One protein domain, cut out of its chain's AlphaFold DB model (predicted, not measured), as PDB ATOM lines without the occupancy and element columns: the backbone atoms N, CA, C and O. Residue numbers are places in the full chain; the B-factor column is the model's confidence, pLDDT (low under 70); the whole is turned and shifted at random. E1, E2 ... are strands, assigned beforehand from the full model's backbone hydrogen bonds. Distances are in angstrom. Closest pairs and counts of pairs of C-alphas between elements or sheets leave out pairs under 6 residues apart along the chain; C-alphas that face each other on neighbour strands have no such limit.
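This is residues 48 to 131 of the 131 residues of an uncharacterized protein of Planctomycetes bacterium (UniProt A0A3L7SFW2). A gently twisted sheet of five strands forms a wall, and a long two-stranded hairpin, E2 and E3, lies over one of its faces with few close contacts, leaving the other face bare. The loop of this hairpin, residues 68 to 82, reaches past the end of the sheet and makes much of the length. The printed part has 84 residues, with no named helix and seven named strands, E1 to E7 in chain order; the class is all strand, with 40 of the 84 residues in named elements. The large sheet has the order E1, E7, E6, E5, E4 and is mixed; the small one, E2 and E3, is antiparallel. The whole is only just compact, close to loose, with a radius of gyration of the C-alphas of 13.8 A, and is only just a rod, spanning 45 by 22 by 17 A.

In the large sheet, E1 is residues 48 to 50, beginning at C-alpha 48 at (12.046, 36.222, -47.368). E7 is residues 125 to 130, 16.4 A long, ending at C-alpha 130 at (2.961, 43.809, -56.119). E6 is residues 115 to 120, also 16.4 A; E5 is residues 106 to 110, 12.8 A; E4 is residues 97 to 100, 10.1 A. The hairpin's strands are E2, residues 60 to 67, 22.1 A, beginning at C-alpha 60 at (17.197, 46.051, -61.150), and E3, residues 83 to 90, 20.2 A.

E4, E5, E6 and E7 form a meander, each strand the antiparallel neighbour of the one before, in three hairpins. N 119 and O 126 of E6 and E7 are 2.8 A apart, within hydrogen-bond range, as are N 118 and O 107 of E6 and E5 at 2.8 A and N 99 and O 108 of E4 and E5 at 2.9 A. E1 is an edge strand, parallel to E7 at 15 degrees, with N 50 and O 127 at 2.8 A; E4 is the other edge strand. E2 and E3 are a hairpin, antiparallel at 151 degrees, with N 62 and O 88 at 2.8 A. E3 bends by 51 degrees at residue 87. The closest C-alphas of E3 and E7 are those of Ile 88 and Val 127, 7.4 A; of E2 and E6, those of Lys 67 and Ile 120, 7.1 A. E2 and E5 are only just apart, closest 8.4 A.

The two C-alphas farthest apart are those of Pro 57 and Cys 76, 46.0 A. The printed part has no cut. The link from E2 to E3, 15 residues, is long. The mean pLDDT of the printed part is 89.7, and residues 72 to 81 are under 70.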
ATOM      1  N   VAL A  48      13.063  37.051 -46.717       97.81
ATOM      2  CA  VAL A  48      12.046  36.222 -47.368       97.81
ATOM      3  C   VAL A  48      11.414  37.028 -48.497       97.81
ATOM      4  O   VAL A  48      10.799  38.059 -48.246       97.81
ATOM      5  N   TYR A  49      11.547  36.546 -49.733       97.69
ATOM      6  CA  TYR A  49      10.950  37.169 -50.916       97.69
ATOM      7  C   TYR A  49       9.644  36.462 -51.289       97.69
ATOM      8  O   TYR A  49       9.655  35.253 -51.537       97.69
ATOM      9  N   LYS A  50       8.548  37.214 -51.346       98.00
ATOM     10  CA  LYS A  50       7.208  36.762 -51.739       98.00
ATOM     11  C   LYS A  50       6.840  37.296 -53.118       98.00
ATOM     12  O   LYS A  50       7.403  38.301 -53.536       98.00
ATOM     13  N   ASP A  51       5.959  36.573 -53.808       97.50
ATOM     14  CA  ASP A  51       5.304  37.009 -55.051       97.50
ATOM     15  C   ASP A  51       6.300  37.479 -56.125       97.50
ATOM     16  O   ASP A  51       6.171  38.506 -56.780       97.50
ATOM     17  N   ARG A  52       7.384  36.710 -56.297       96.00
ATOM     18  CA  ARG A  52       8.485  37.044 -57.223       96.00
ATOM     19  C   ARG A  52       8.047  37.094 -58.689       96.00
ATOM     20  O   ARG A  52       8.782  37.637 -59.509       96.00
ATOM     21  N   ASP A  53       6.912  36.492 -59.011       96.12
ATOM     22  CA  ASP A  53       6.229  36.541 -60.300       96.12
ATOM     23  C   ASP A  53       5.528  37.883 -60.568       96.12
ATOM     24  O   ASP A  53       5.329  38.224 -61.732       96.12
ATOM     25  N   GLU A  54       5.271  38.689 -59.533       96.44
ATOM     26  CA  GLU A  54       4.760  40.068 -59.637       96.44
ATOM     27  C   GLU A  54       5.890  41.110 -59.784       96.44
ATOM     28  O   GLU A  54       5.667  42.319 -59.880       96.44
ATOM     29  N   MET A  55       7.149  40.661 -59.832       95.19
ATOM     30  CA  MET A  55       8.294  41.537 -60.058       95.19
ATOM     31  C   MET A  55       8.249  42.159 -61.461       95.19
ATOM     32  O   MET A  55       8.004  41.488 -62.463       95.19
ATOM     33  N   SER A  56       8.582  43.448 -61.551       93.81
ATOM     34  CA  SER A  56       8.679  44.142 -62.836       93.81
ATOM     35  C   SER A  56       9.663  43.451 -63.796       93.81
ATOM     36  O   SER A  56      10.768  43.086 -63.385       93.81
ATOM     37  N   PRO A  57       9.337  43.335 -65.099       93.94
ATOM     38  CA  PRO A  57      10.196  42.653 -66.069       93.94
ATOM     39  C   PRO A  57      11.552  43.345 -66.282       93.94
ATOM     40  O   PRO A  57      12.494  42.716 -66.756       93.94
ATOM     41  N   CYS A  58      11.667  44.633 -65.946       92.19
ATOM     42  CA  CYS A  58      12.912  45.399 -66.014       92.19
ATOM     43  C   CYS A  58      13.542  45.650 -64.634       92.19
ATOM     44  O   CYS A  58      14.343  46.576 -64.494       92.19
ATOM     45  N   ALA A  59      13.180  44.867 -63.611       94.31
ATOM     46  CA  ALA A  59      13.640  45.116 -62.253       94.31
ATOM     47  C   ALA A  59      15.169  45.004 -62.118       94.31
ATOM     48  O   ALA A  59      15.791  44.053 -62.596       94.31
ATOM     49  N   GLN A  60      15.767  45.980 -61.438       95.69
ATOM     50  CA  GLN A  60      17.197  46.051 -61.150       95.69
ATOM     51  C   GLN A  60      17.444  46.007 -59.640       95.69
ATOM     52  O   GLN A  60      16.616  46.498 -58.865       95.69
ATOM     53  N   PRO A  61      18.572  45.429 -59.194       95.88
ATOM     54  CA  PRO A  61      18.898  45.361 -57.780       95.88
ATOM     55  C   PRO A  61      19.166  46.758 -57.208       95.88
ATOM     56  O   PRO A  61      19.923  47.551 -57.766       95.88
ATOM     57  N   LYS A  62      18.576  47.033 -56.048       94.56
ATOM     58  CA  LYS A  62      18.771  48.240 -55.250       94.56
ATOM     59  C   LYS A  62      19.038  47.842 -53.805       94.56
ATOM     60  O   LYS A  62      18.267  47.095 -53.205       94.56
ATOM     61  N   ILE A  63      20.134  48.349 -53.247       95.69
ATOM     62  CA  ILE A  63      20.470  48.159 -51.835       95.69
ATOM     63  C   ILE A  63      19.754  49.236 -51.021       95.69
ATOM     64  O   ILE A  63      19.841  50.421 -51.344       95.69
ATOM     65  N   ILE A  64      19.053  48.824 -49.967       95.25
ATOM     66  CA  ILE A  64      18.329  49.720 -49.063       95.25
ATOM     67  C   ILE A  64      18.713  49.442 -47.610       95.25
ATOM     68  O   ILE A  64      19.038  48.311 -47.248       95.25
ATOM     69  N   ALA A  65      18.662  50.482 -46.778       94.75
ATOM     70  CA  ALA A  65      18.824  50.365 -45.333       94.75
ATOM     71  C   ALA A  65      17.452  50.209 -44.668       94.75
ATOM     72  O   ALA A  65      16.533  50.983 -44.943       94.75
ATOM     73  N   VAL A  66      17.323  49.231 -43.775       94.00
ATOM     74  CA  VAL A  66      16.089  48.941 -43.029       94.00
ATOM     75  C   VAL A  66      16.398  48.719 -41.554       94.00
ATOM     76  O   VAL A  66      17.539  48.420 -41.206       94.00
ATOM     77  N   LYS A  67      15.395  48.856 -40.679       91.75
ATOM     78  CA  LYS A  67      15.552  48.553 -39.248       91.75
ATOM     79  C   LYS A  67      16.026  47.107 -39.081       91.75
ATOM     80  O   LYS A  67      15.475  46.197 -39.695       91.75
ATOM     81  N   ASP A  68      17.029  46.912 -38.237       90.50
ATOM     82  CA  ASP A  68      17.518  45.592 -37.863       90.50
ATOM     83  C   ASP A  68      16.420  44.832 -37.088       90.50
ATOM     84  O   ASP A  68      16.010  45.298 -36.016       90.50
ATOM     85  N   PRO A  69      15.923  43.685 -37.591       88.00
ATOM     86  CA  PRO A  69      14.933  42.871 -36.881       88.00
ATOM     87  C   PRO A  69      15.466  42.328 -35.547       88.00
ATOM     88  O   PRO A  69      14.684  42.035 -34.646       88.00
ATOM     89  N   CYS A  70      16.790  42.224 -35.393       83.25
ATOM     90  CA  CYS A  70      17.456  41.759 -34.181       83.25
ATOM     91  C   CYS A  70      17.830  42.898 -33.216       83.25
ATOM     92  O   CYS A  70      18.422  42.635 -32.163       83.25
ATOM     93  N   ALA A  71      17.507  44.157 -33.540       80.38
ATOM     94  CA  ALA A  71      17.785  45.274 -32.648       80.38
ATOM     95  C   ALA A  71      17.017  45.128 -31.331       80.38
ATOM     96  O   ALA A  71      15.805  44.919 -31.305       80.38
ATOM     97  N   CYS A  72      17.731  45.297 -30.220       65.81
ATOM     98  CA  CYS A  72      17.120  45.395 -28.904       65.81
ATOM     99  C   CYS A  72      16.229  46.646 -28.868       65.81
ATOM    100  O   CYS A  72      16.709  47.743 -29.145       65.81
ATOM    101  N   GLU A  73      14.957  46.504 -28.496       65.75
ATOM    102  CA  GLU A  73      14.032  47.642 -28.339       65.75
ATOM    103  C   GLU A  73      14.189  48.358 -26.986       65.75
ATOM    104  O   GLU A  73      13.338  49.153 -26.600       65.75
ATOM    105  N   ASP A  74      15.252  48.044 -26.243       61.12
ATOM    106  CA  ASP A  74      15.435  48.489 -24.869       61.12
ATOM    107  C   ASP A  74      15.825  49.980 -24.834       61.12
ATOM    108  O   ASP A  74      16.921  50.333 -25.282       61.12
ATOM    109  N   PRO A  75      14.956  50.873 -24.320       57.22
ATOM    110  CA  PRO A  75      15.178  52.320 -24.346       57.22
ATOM    111  C   PRO A  75      16.349  52.768 -23.460       57.22
ATOM    112  O   PRO A  75      16.803  53.905 -23.581       57.22
ATOM    113  N   CYS A  76      16.845  51.890 -22.583       59.41
ATOM    114  CA  CYS A  76      18.013  52.136 -21.738       59.41
ATOM    115  C   CYS A  76      19.333  51.681 -22.379       59.41
ATOM    116  O   CYS A  76      20.399  51.956 -21.827       59.41
ATOM    117  N   ASN A  77      19.294  50.990 -23.524       58.06
ATOM    118  CA  ASN A  77      20.501  50.612 -24.247       58.06
ATOM    119  C   ASN A  77      20.938  51.774 -25.144       58.06
ATOM    120  O   ASN A  77      20.230  52.167 -26.064       58.06
ATOM    121  N   SER A  78      22.150  52.286 -24.928       54.38
ATOM    122  CA  SER A  78      22.771  53.408 -25.657       54.38
ATOM    123  C   SER A  78      23.018  53.153 -27.154       54.38
ATOM    124  O   SER A  78      23.709  53.922 -27.821       54.38
ATOM    125  N   CYS A  79      22.506  52.048 -27.690       55.62
ATOM    126  CA  CYS A  79      22.577  51.712 -29.096       55.62
ATOM    127  C   CYS A  79      21.350  52.324 -29.775       55.62
ATOM    128  O   CYS A  79      20.247  51.803 -29.630       55.62
ATOM    129  N   GLY A  80      21.534  53.424 -30.510       58.00
ATOM    130  CA  GLY A  80      20.495  53.972 -31.387       58.00
ATOM    131  C   GLY A  80      19.948  52.931 -32.383       58.00
ATOM    132  O   GLY A  80      20.455  51.806 -32.446       58.00
ATOM    133  N   PRO A  81      18.917  53.280 -33.175       63.56
ATOM    134  CA  PRO A  81      18.295  52.340 -34.104       63.56
ATOM    135  C   PRO A  81      19.355  51.706 -35.011       63.56
ATOM    136  O   PRO A  81      20.032  52.396 -35.771       63.56
ATOM    137  N   LYS A  82      19.522  50.384 -34.893       81.44
ATOM    138  CA  LYS A  82      20.417  49.619 -35.761       81.44
ATOM    139  C   LYS A  82      19.725  49.404 -37.097       81.44
ATOM    140  O   LYS A  82      18.541  49.063 -37.138       81.44
ATOM    141  N   CYS A  83      20.476  49.598 -38.172       89.19
ATOM    142  CA  CYS A  83      20.023  49.326 -39.524       89.19
ATOM    143  C   CYS A  83      20.841  48.188 -40.124       89.19
ATOM    144  O   CYS A  83      22.040  48.073 -39.873       89.19
ATOM    145  N   VAL A  84      20.187  47.393 -40.959       93.00
ATOM    146  CA  VAL A  84      20.818  46.393 -41.814       93.00
ATOM    147  C   VAL A  84      20.540  46.718 -43.276       93.00
ATOM    148  O   VAL A  84      19.572  47.411 -43.594       93.00
ATOM    149  N   TYR A  85      21.397  46.230 -44.168       95.94
ATOM    150  CA  TYR A  85      21.241  46.431 -45.603       95.94
ATOM    151  C   TYR A  85      20.628  45.198 -46.246       95.94
ATOM    152  O   TYR A  85      21.068  44.082 -45.990       95.94
ATOM    153  N   ILE A  86      19.633  45.394 -47.103       96.50
ATOM    154  CA  ILE A  86      19.063  44.330 -47.932       96.50
ATOM    155  C   ILE A  86      19.060  44.759 -49.391       96.50
ATOM    156  O   ILE A  86      19.097  45.951 -49.698       96.50
ATOM    157  N   GLN A  87      18.983  43.784 -50.287       96.75
ATOM    158  CA  GLN A  87      18.807  44.023 -51.711       96.75
ATOM    159  C   GLN A  87      17.358  43.730 -52.107       96.75
ATOM    160  O   GLN A  87      16.850  42.636 -51.858       96.75
ATOM    161  N   ILE A  88      16.709  44.697 -52.750       96.75
ATOM    162  CA  ILE A  88      15.393  44.547 -53.381       96.75
ATOM    163  C   ILE A  88      15.527  44.732 -54.893       96.75
ATOM    164  O   ILE A  88      16.487  45.348 -55.352       96.75
ATOM    165  N   CYS A  89      14.587  44.209 -55.676       96.56
ATOM    166  CA  CYS A  89      14.543  44.439 -57.120       96.56
ATOM    167  C   CYS A  89      13.471  45.481 -57.441       96.56
ATOM    168  O   CYS A  89      12.315  45.303 -57.074       96.56
ATOM    169  N   VAL A  90      13.835  46.570 -58.115       95.44
ATOM    170  CA  VAL A  90      12.923  47.694 -58.370       95.44
ATOM    171  C   VAL A  90      12.878  48.063 -59.850       95.44
ATOM    172  O   VAL A  90      13.894  47.919 -60.534       95.44
ATOM    173  N   PRO A  91      11.738  48.539 -60.377       94.12
ATOM    174  CA  PRO A  91      11.653  49.030 -61.748       94.12
ATOM    175  C   PRO A  91      12.616  50.199 -61.986       94.12
ATOM    176  O   PRO A  91      12.781  51.071 -61.135       94.12
ATOM    177  N   THR A  92      13.216  50.261 -63.174       89.00
ATOM    178  CA  THR A  92      14.017  51.426 -63.600       89.00
ATOM    179  C   THR A  92      13.163  52.558 -64.163       89.00
ATOM    180  O   THR A  92      13.660  53.658 -64.390       89.00
ATOM    181  N   CYS A  93      11.896  52.274 -64.461       80.94
ATOM    182  CA  CYS A  93      10.935  53.220 -65.004       80.94
ATOM    183  C   CYS A  93       9.900  53.607 -63.940       80.94
ATOM    184  O   CYS A  93       9.511  52.793 -63.109       80.94
ATOM    185  N   GLY A  94       9.435  54.855 -63.997       80.75
ATOM    186  CA  GLY A  94       8.473  55.404 -63.043       80.75
ATOM    187  C   GLY A  94       9.118  56.282 -61.970       80.75
ATOM    188  O   GLY A  94      10.332  56.280 -61.771       80.75
ATOM    189  N   CYS A  95       8.283  57.077 -61.306       87.44
ATOM    190  CA  CYS A  95       8.700  57.888 -60.170       87.44
ATOM    191  C   CYS A  95       8.587  57.052 -58.898       87.44
ATOM    192  O   CYS A  95       7.518  56.524 -58.608       87.44
ATOM    193  N   GLU A  96       9.674  56.965 -58.138       92.75
ATOM    194  CA  GLU A  96       9.688  56.290 -56.845       92.75
ATOM    195  C   GLU A  96       8.994  57.153 -55.784       92.75
ATOM    196  O   GLU A  96       9.473  58.236 -55.436       92.75
ATOM    197  N   LEU A  97       7.887  56.654 -55.237       95.94
ATOM    198  CA  LEU A  97       7.252  57.209 -54.049       95.94
ATOM    199  C   LEU A  97       7.504  56.279 -52.861       95.94
ATOM    200  O   LEU A  97       6.963  55.178 -52.779       95.94
ATOM    201  N   ILE A  98       8.329  56.740 -51.922       96.50
ATOM    202  CA  ILE A  98       8.654  55.990 -50.706       96.50
ATOM    203  C   ILE A  98       7.732  56.440 -49.582       96.50
ATOM    204  O   ILE A  98       7.670  57.623 -49.247       96.50
ATOM    205  N   SER A  99       7.058  55.484 -48.950       96.50
ATOM    206  CA  SER A  99       6.319  55.724 -47.713       96.50
ATOM    207  C   SER A  99       6.797  54.784 -46.614       96.50
ATOM    208  O   SER A  99       6.944  53.580 -46.816       96.50
ATOM    209  N   CYS A 100       7.037  55.341 -45.431       95.62
ATOM    210  CA  CYS A 100       7.463  54.590 -44.257       95.62
ATOM    211  C   CYS A 100       6.440  54.775 -43.139       95.62
ATOM    212  O   CYS A 100       5.940  55.881 -42.910       95.62
ATOM    213  N   ARG A 101       6.151  53.709 -42.390       93.50
ATOM    214  CA  ARG A 101       5.421  53.848 -41.126       93.50
ATOM    215  C   ARG A 101       6.271  54.594 -40.102       93.50
ATOM    216  O   ARG A 101       7.493  54.507 -40.118       93.50
ATOM    217  N   ARG A 102       5.610  55.260 -39.147       89.69
ATOM    218  CA  ARG A 102       6.276  55.985 -38.047       89.69
ATOM    219  C   ARG A 102       7.271  55.109 -37.275       89.69
ATOM    220  O   ARG A 102       8.317  55.600 -36.876       89.69
ATOM    221  N   ASN A 103       6.952  53.829 -37.094       86.31
ATOM    222  CA  ASN A 103       7.799  52.881 -36.366       86.31
ATOM    223  C   ASN A 103       8.951  52.319 -37.219       86.31
ATOM    224  O   ASN A 103       9.789  51.588 -36.698       86.31
ATOM    225  N   GLY A 104       8.976  52.619 -38.522       88.44
ATOM    226  CA  GLY A 104       9.977  52.122 -39.465       88.44
ATOM    227  C   GLY A 104       9.881  50.625 -39.770       88.44
ATOM    228  O   GLY A 104      10.773  50.102 -40.418       88.44
ATOM    229  N   ASP A 105       8.823  49.941 -39.323       92.44
ATOM    230  CA  ASP A 105       8.594  48.495 -39.476       92.44
ATOM    231  C   ASP A 105       8.026  48.097 -40.847       92.44
ATOM    232  O   ASP A 105       8.040  46.924 -41.222       92.44
ATOM    233  N   ARG A 106       7.524  49.075 -41.604       95.62
ATOM    234  CA  ARG A 106       7.050  48.898 -42.973       95.62
ATOM    235  C   ARG A 106       7.491  50.059 -43.846       95.62
ATOM    236  O   ARG A 106       7.260  51.219 -43.494       95.62
ATOM    237  N   ILE A 107       8.052  49.715 -44.996       97.56
ATOM    238  CA  ILE A 107       8.459  50.633 -46.055       97.56
ATOM    239  C   ILE A 107       7.789  50.157 -47.339       97.56
ATOM    240  O   ILE A 107       7.857  48.975 -47.656       97.56
ATOM    241  N   ARG A 108       7.140  51.058 -48.072       97.81
ATOM    242  CA  ARG A 108       6.590  50.771 -49.397       97.81
ATOM    243  C   ARG A 108       7.287  51.643 -50.426       97.81
ATOM    244  O   ARG A 108       7.298  52.865 -50.279       97.81
ATOM    245  N   TYR A 109       7.831  50.993 -51.445       97.00
ATOM    246  CA  TYR A 109       8.350  51.614 -52.655       97.00
ATOM    247  C   TYR A 109       7.289  51.488 -53.739       97.00
ATOM    248  O   TYR A 109       7.023  50.383 -54.203       97.00
ATOM    249  N   ASP A 110       6.651  52.592 -54.099       96.06
ATOM    250  CA  ASP A 110       5.587  52.624 -55.098       96.06
ATOM    251  C   ASP A 110       6.113  53.229 -56.406       96.06
ATOM    252  O   ASP A 110       6.692  54.317 -56.399       96.06
ATOM    253  N   TYR A 111       5.938  52.507 -57.514       95.12
ATOM    254  CA  TYR A 111       6.341  52.900 -58.868       95.12
ATOM    255  C   TYR A 111       5.124  53.071 -59.794       95.12
ATOM    256  O   TYR A 111       5.243  53.021 -61.022       95.12
ATOM    257  N   GLY A 112       3.933  53.261 -59.225       93.25
ATOM    258  CA  GLY A 112       2.675  53.439 -59.943       93.25
ATOM    259  C   GLY A 112       2.012  52.112 -60.293       93.25
ATOM    260  O   GLY A 112       0.971  51.796 -59.728       93.25
ATOM    261  N   LYS A 113       2.593  51.351 -61.233       93.50
ATOM    262  CA  LYS A 113       2.102  49.997 -61.544       93.50
ATOM    263  C   LYS A 113       2.613  49.000 -60.506       93.50
ATOM    264  O   LYS A 113       1.838  48.366 -59.820       93.50
ATOM    265  N   TYR A 114       3.931  48.946 -60.352       95.88
ATOM    266  CA  TYR A 114       4.575  48.013 -59.438       95.88
ATOM    267  C   TYR A 114       4.796  48.641 -58.067       95.88
ATOM    268  O   TYR A 114       5.123  49.827 -57.968       95.88
ATOM    269  N   ALA A 115       4.732  47.835 -57.014       96.44
ATOM    270  CA  ALA A 115       5.168  48.232 -55.686       96.44
ATOM    271  C   ALA A 115       5.996  47.137 -55.002       96.44
ATOM    272  O   ALA A 115       5.861  45.950 -55.284       96.44
ATOM    273  N   VAL A 116       6.865  47.556 -54.083       97.75
ATOM    274  CA  VAL A 116       7.642  46.663 -53.218       97.75
ATOM    275  C   VAL A 116       7.359  47.033 -51.770       97.75
ATOM    276  O   VAL A 116       7.726  48.115 -51.304       97.75
ATOM    277  N   ASP A 117       6.688  46.141 -51.052       97.88
ATOM    278  CA  ASP A 117       6.422  46.260 -49.626       97.88
ATOM    279  C   ASP A 117       7.514  45.522 -48.841       97.88
ATOM    280  O   ASP A 117       7.659  44.304 -48.909       97.88
ATOM    281  N   VAL A 118       8.275  46.265 -48.046       98.12
ATOM    282  CA  VAL A 118       9.290  45.731 -47.139       98.12
ATOM    283  C   VAL A 118       8.739  45.769 -45.722       98.12
ATOM    284  O   VAL A 118       8.394  46.836 -45.207       98.12
ATOM    285  N   ARG A 119       8.637  44.606 -45.077       97.50
ATOM    286  CA  ARG A 119       8.085  44.451 -43.724       97.50
ATOM    287  C   ARG A 119       9.127  43.818 -42.814       97.50
ATOM    288  O   ARG A 119       9.586  42.706 -43.058       97.50
ATOM    289  N   ILE A 120       9.455  44.498 -41.725       95.56
ATOM    290  CA  ILE A 120      10.343  43.964 -40.697       95.56
ATOM    291  C   ILE A 120       9.515  43.086 -39.758       95.56
ATOM    292  O   ILE A 120       8.556  43.546 -39.134       95.56
ATOM    293  N   LYS A 121       9.861  41.800 -39.687       93.50
ATOM    294  CA  LYS A 121       9.324  40.850 -38.708       93.50
ATOM    295  C   LYS A 121      10.353  40.655 -37.595       93.50
ATOM    296  O   LYS A 121      11.460  41.176 -37.652       93.50
ATOM    297  N   ARG A 122       9.966  39.934 -36.544       86.56
ATOM    298  CA  ARG A 122      10.805  39.740 -35.351       86.56
ATOM    299  C   ARG A 122      12.101  38.975 -35.646       86.56
ATOM    300  O   ARG A 122      13.085  39.140 -34.940       86.56
ATOM    301  N   ASP A 123      12.076  38.104 -36.641       88.69
ATOM    302  CA  ASP A 123      13.134  37.148 -36.964       88.69
ATOM    303  C   ASP A 123      13.712  37.357 -38.371       88.69
ATOM    304  O   ASP A 123      14.905  37.148 -38.583       88.69
ATOM    305  N   HIS A 124      12.898  37.814 -39.323       94.44
ATOM    306  CA  HIS A 124      13.287  38.003 -40.721       94.44
ATOM    307  C   HIS A 124      12.742  39.315 -41.298       94.44
ATOM    308  O   HIS A 124      11.883  39.977 -40.713       94.44
ATOM    309  N   ILE A 125      13.235  39.687 -42.476       97.31
ATOM    310  CA  ILE A 125      12.654  40.765 -43.277       97.31
ATOM    311  C   ILE A 125      11.889  40.142 -44.438       97.31
ATOM    312  O   ILE A 125      12.405  39.278 -45.137       97.31
ATOM    313  N   GLU A 126      10.653  40.572 -44.637       98.19
ATOM    314  CA  GLU A 126       9.804  40.142 -45.743       98.19
ATOM    315  C   GLU A 126       9.817  41.214 -46.837       98.19
ATOM    316  O   GLU A 126       9.603  42.394 -46.553       98.19
ATOM    317  N   VAL A 127      10.067  40.796 -48.075       98.38
ATOM    318  CA  VAL A 127       9.977  41.618 -49.286       98.38
ATOM    319  C   VAL A 127       8.865  41.040 -50.150       98.38
ATOM    320  O   VAL A 127       8.942  39.886 -50.562       98.38
ATOM    321  N   ASP A 128       7.840  41.840 -50.387       98.38
ATOM    322  CA  ASP A 128       6.583  41.471 -51.035       98.38
ATOM    323  C   ASP A 128       6.425  42.337 -52.299       98.38
ATOM    324  O   ASP A 128       6.435  43.570 -52.204       98.38
ATOM    325  N   TYR A 129       6.402  41.705 -53.475       97.88
ATOM    326  CA  TYR A 129       6.266  42.381 -54.772       97.88
ATOM    327  C   TYR A 129       4.792  42.424 -55.180       97.88
ATOM    328  O   TYR A 129       4.071  41.465 -54.946       97.88
ATOM    329  N   GLN A 130       4.357  43.547 -55.755       95.44
ATOM    330  CA  GLN A 130       2.961  43.809 -56.119       95.44
ATOM    331  C   GLN A 130       2.884  44.394 -57.545       95.44
ATOM    332  O   GLN A 130       3.623  45.347 -57.825       95.44
ATOM    333  N   ASP A 131       2.027  43.843 -58.416       90.44
ATOM    334  CA  ASP A 131       1.760  44.259 -59.825       90.44
ATOM    335  C   ASP A 131       0.556  45.204 -60.026       90.44
ATOM    336  O   ASP A 131      -0.408  45.158 -59.223       90.44
TER     337      ASP A 131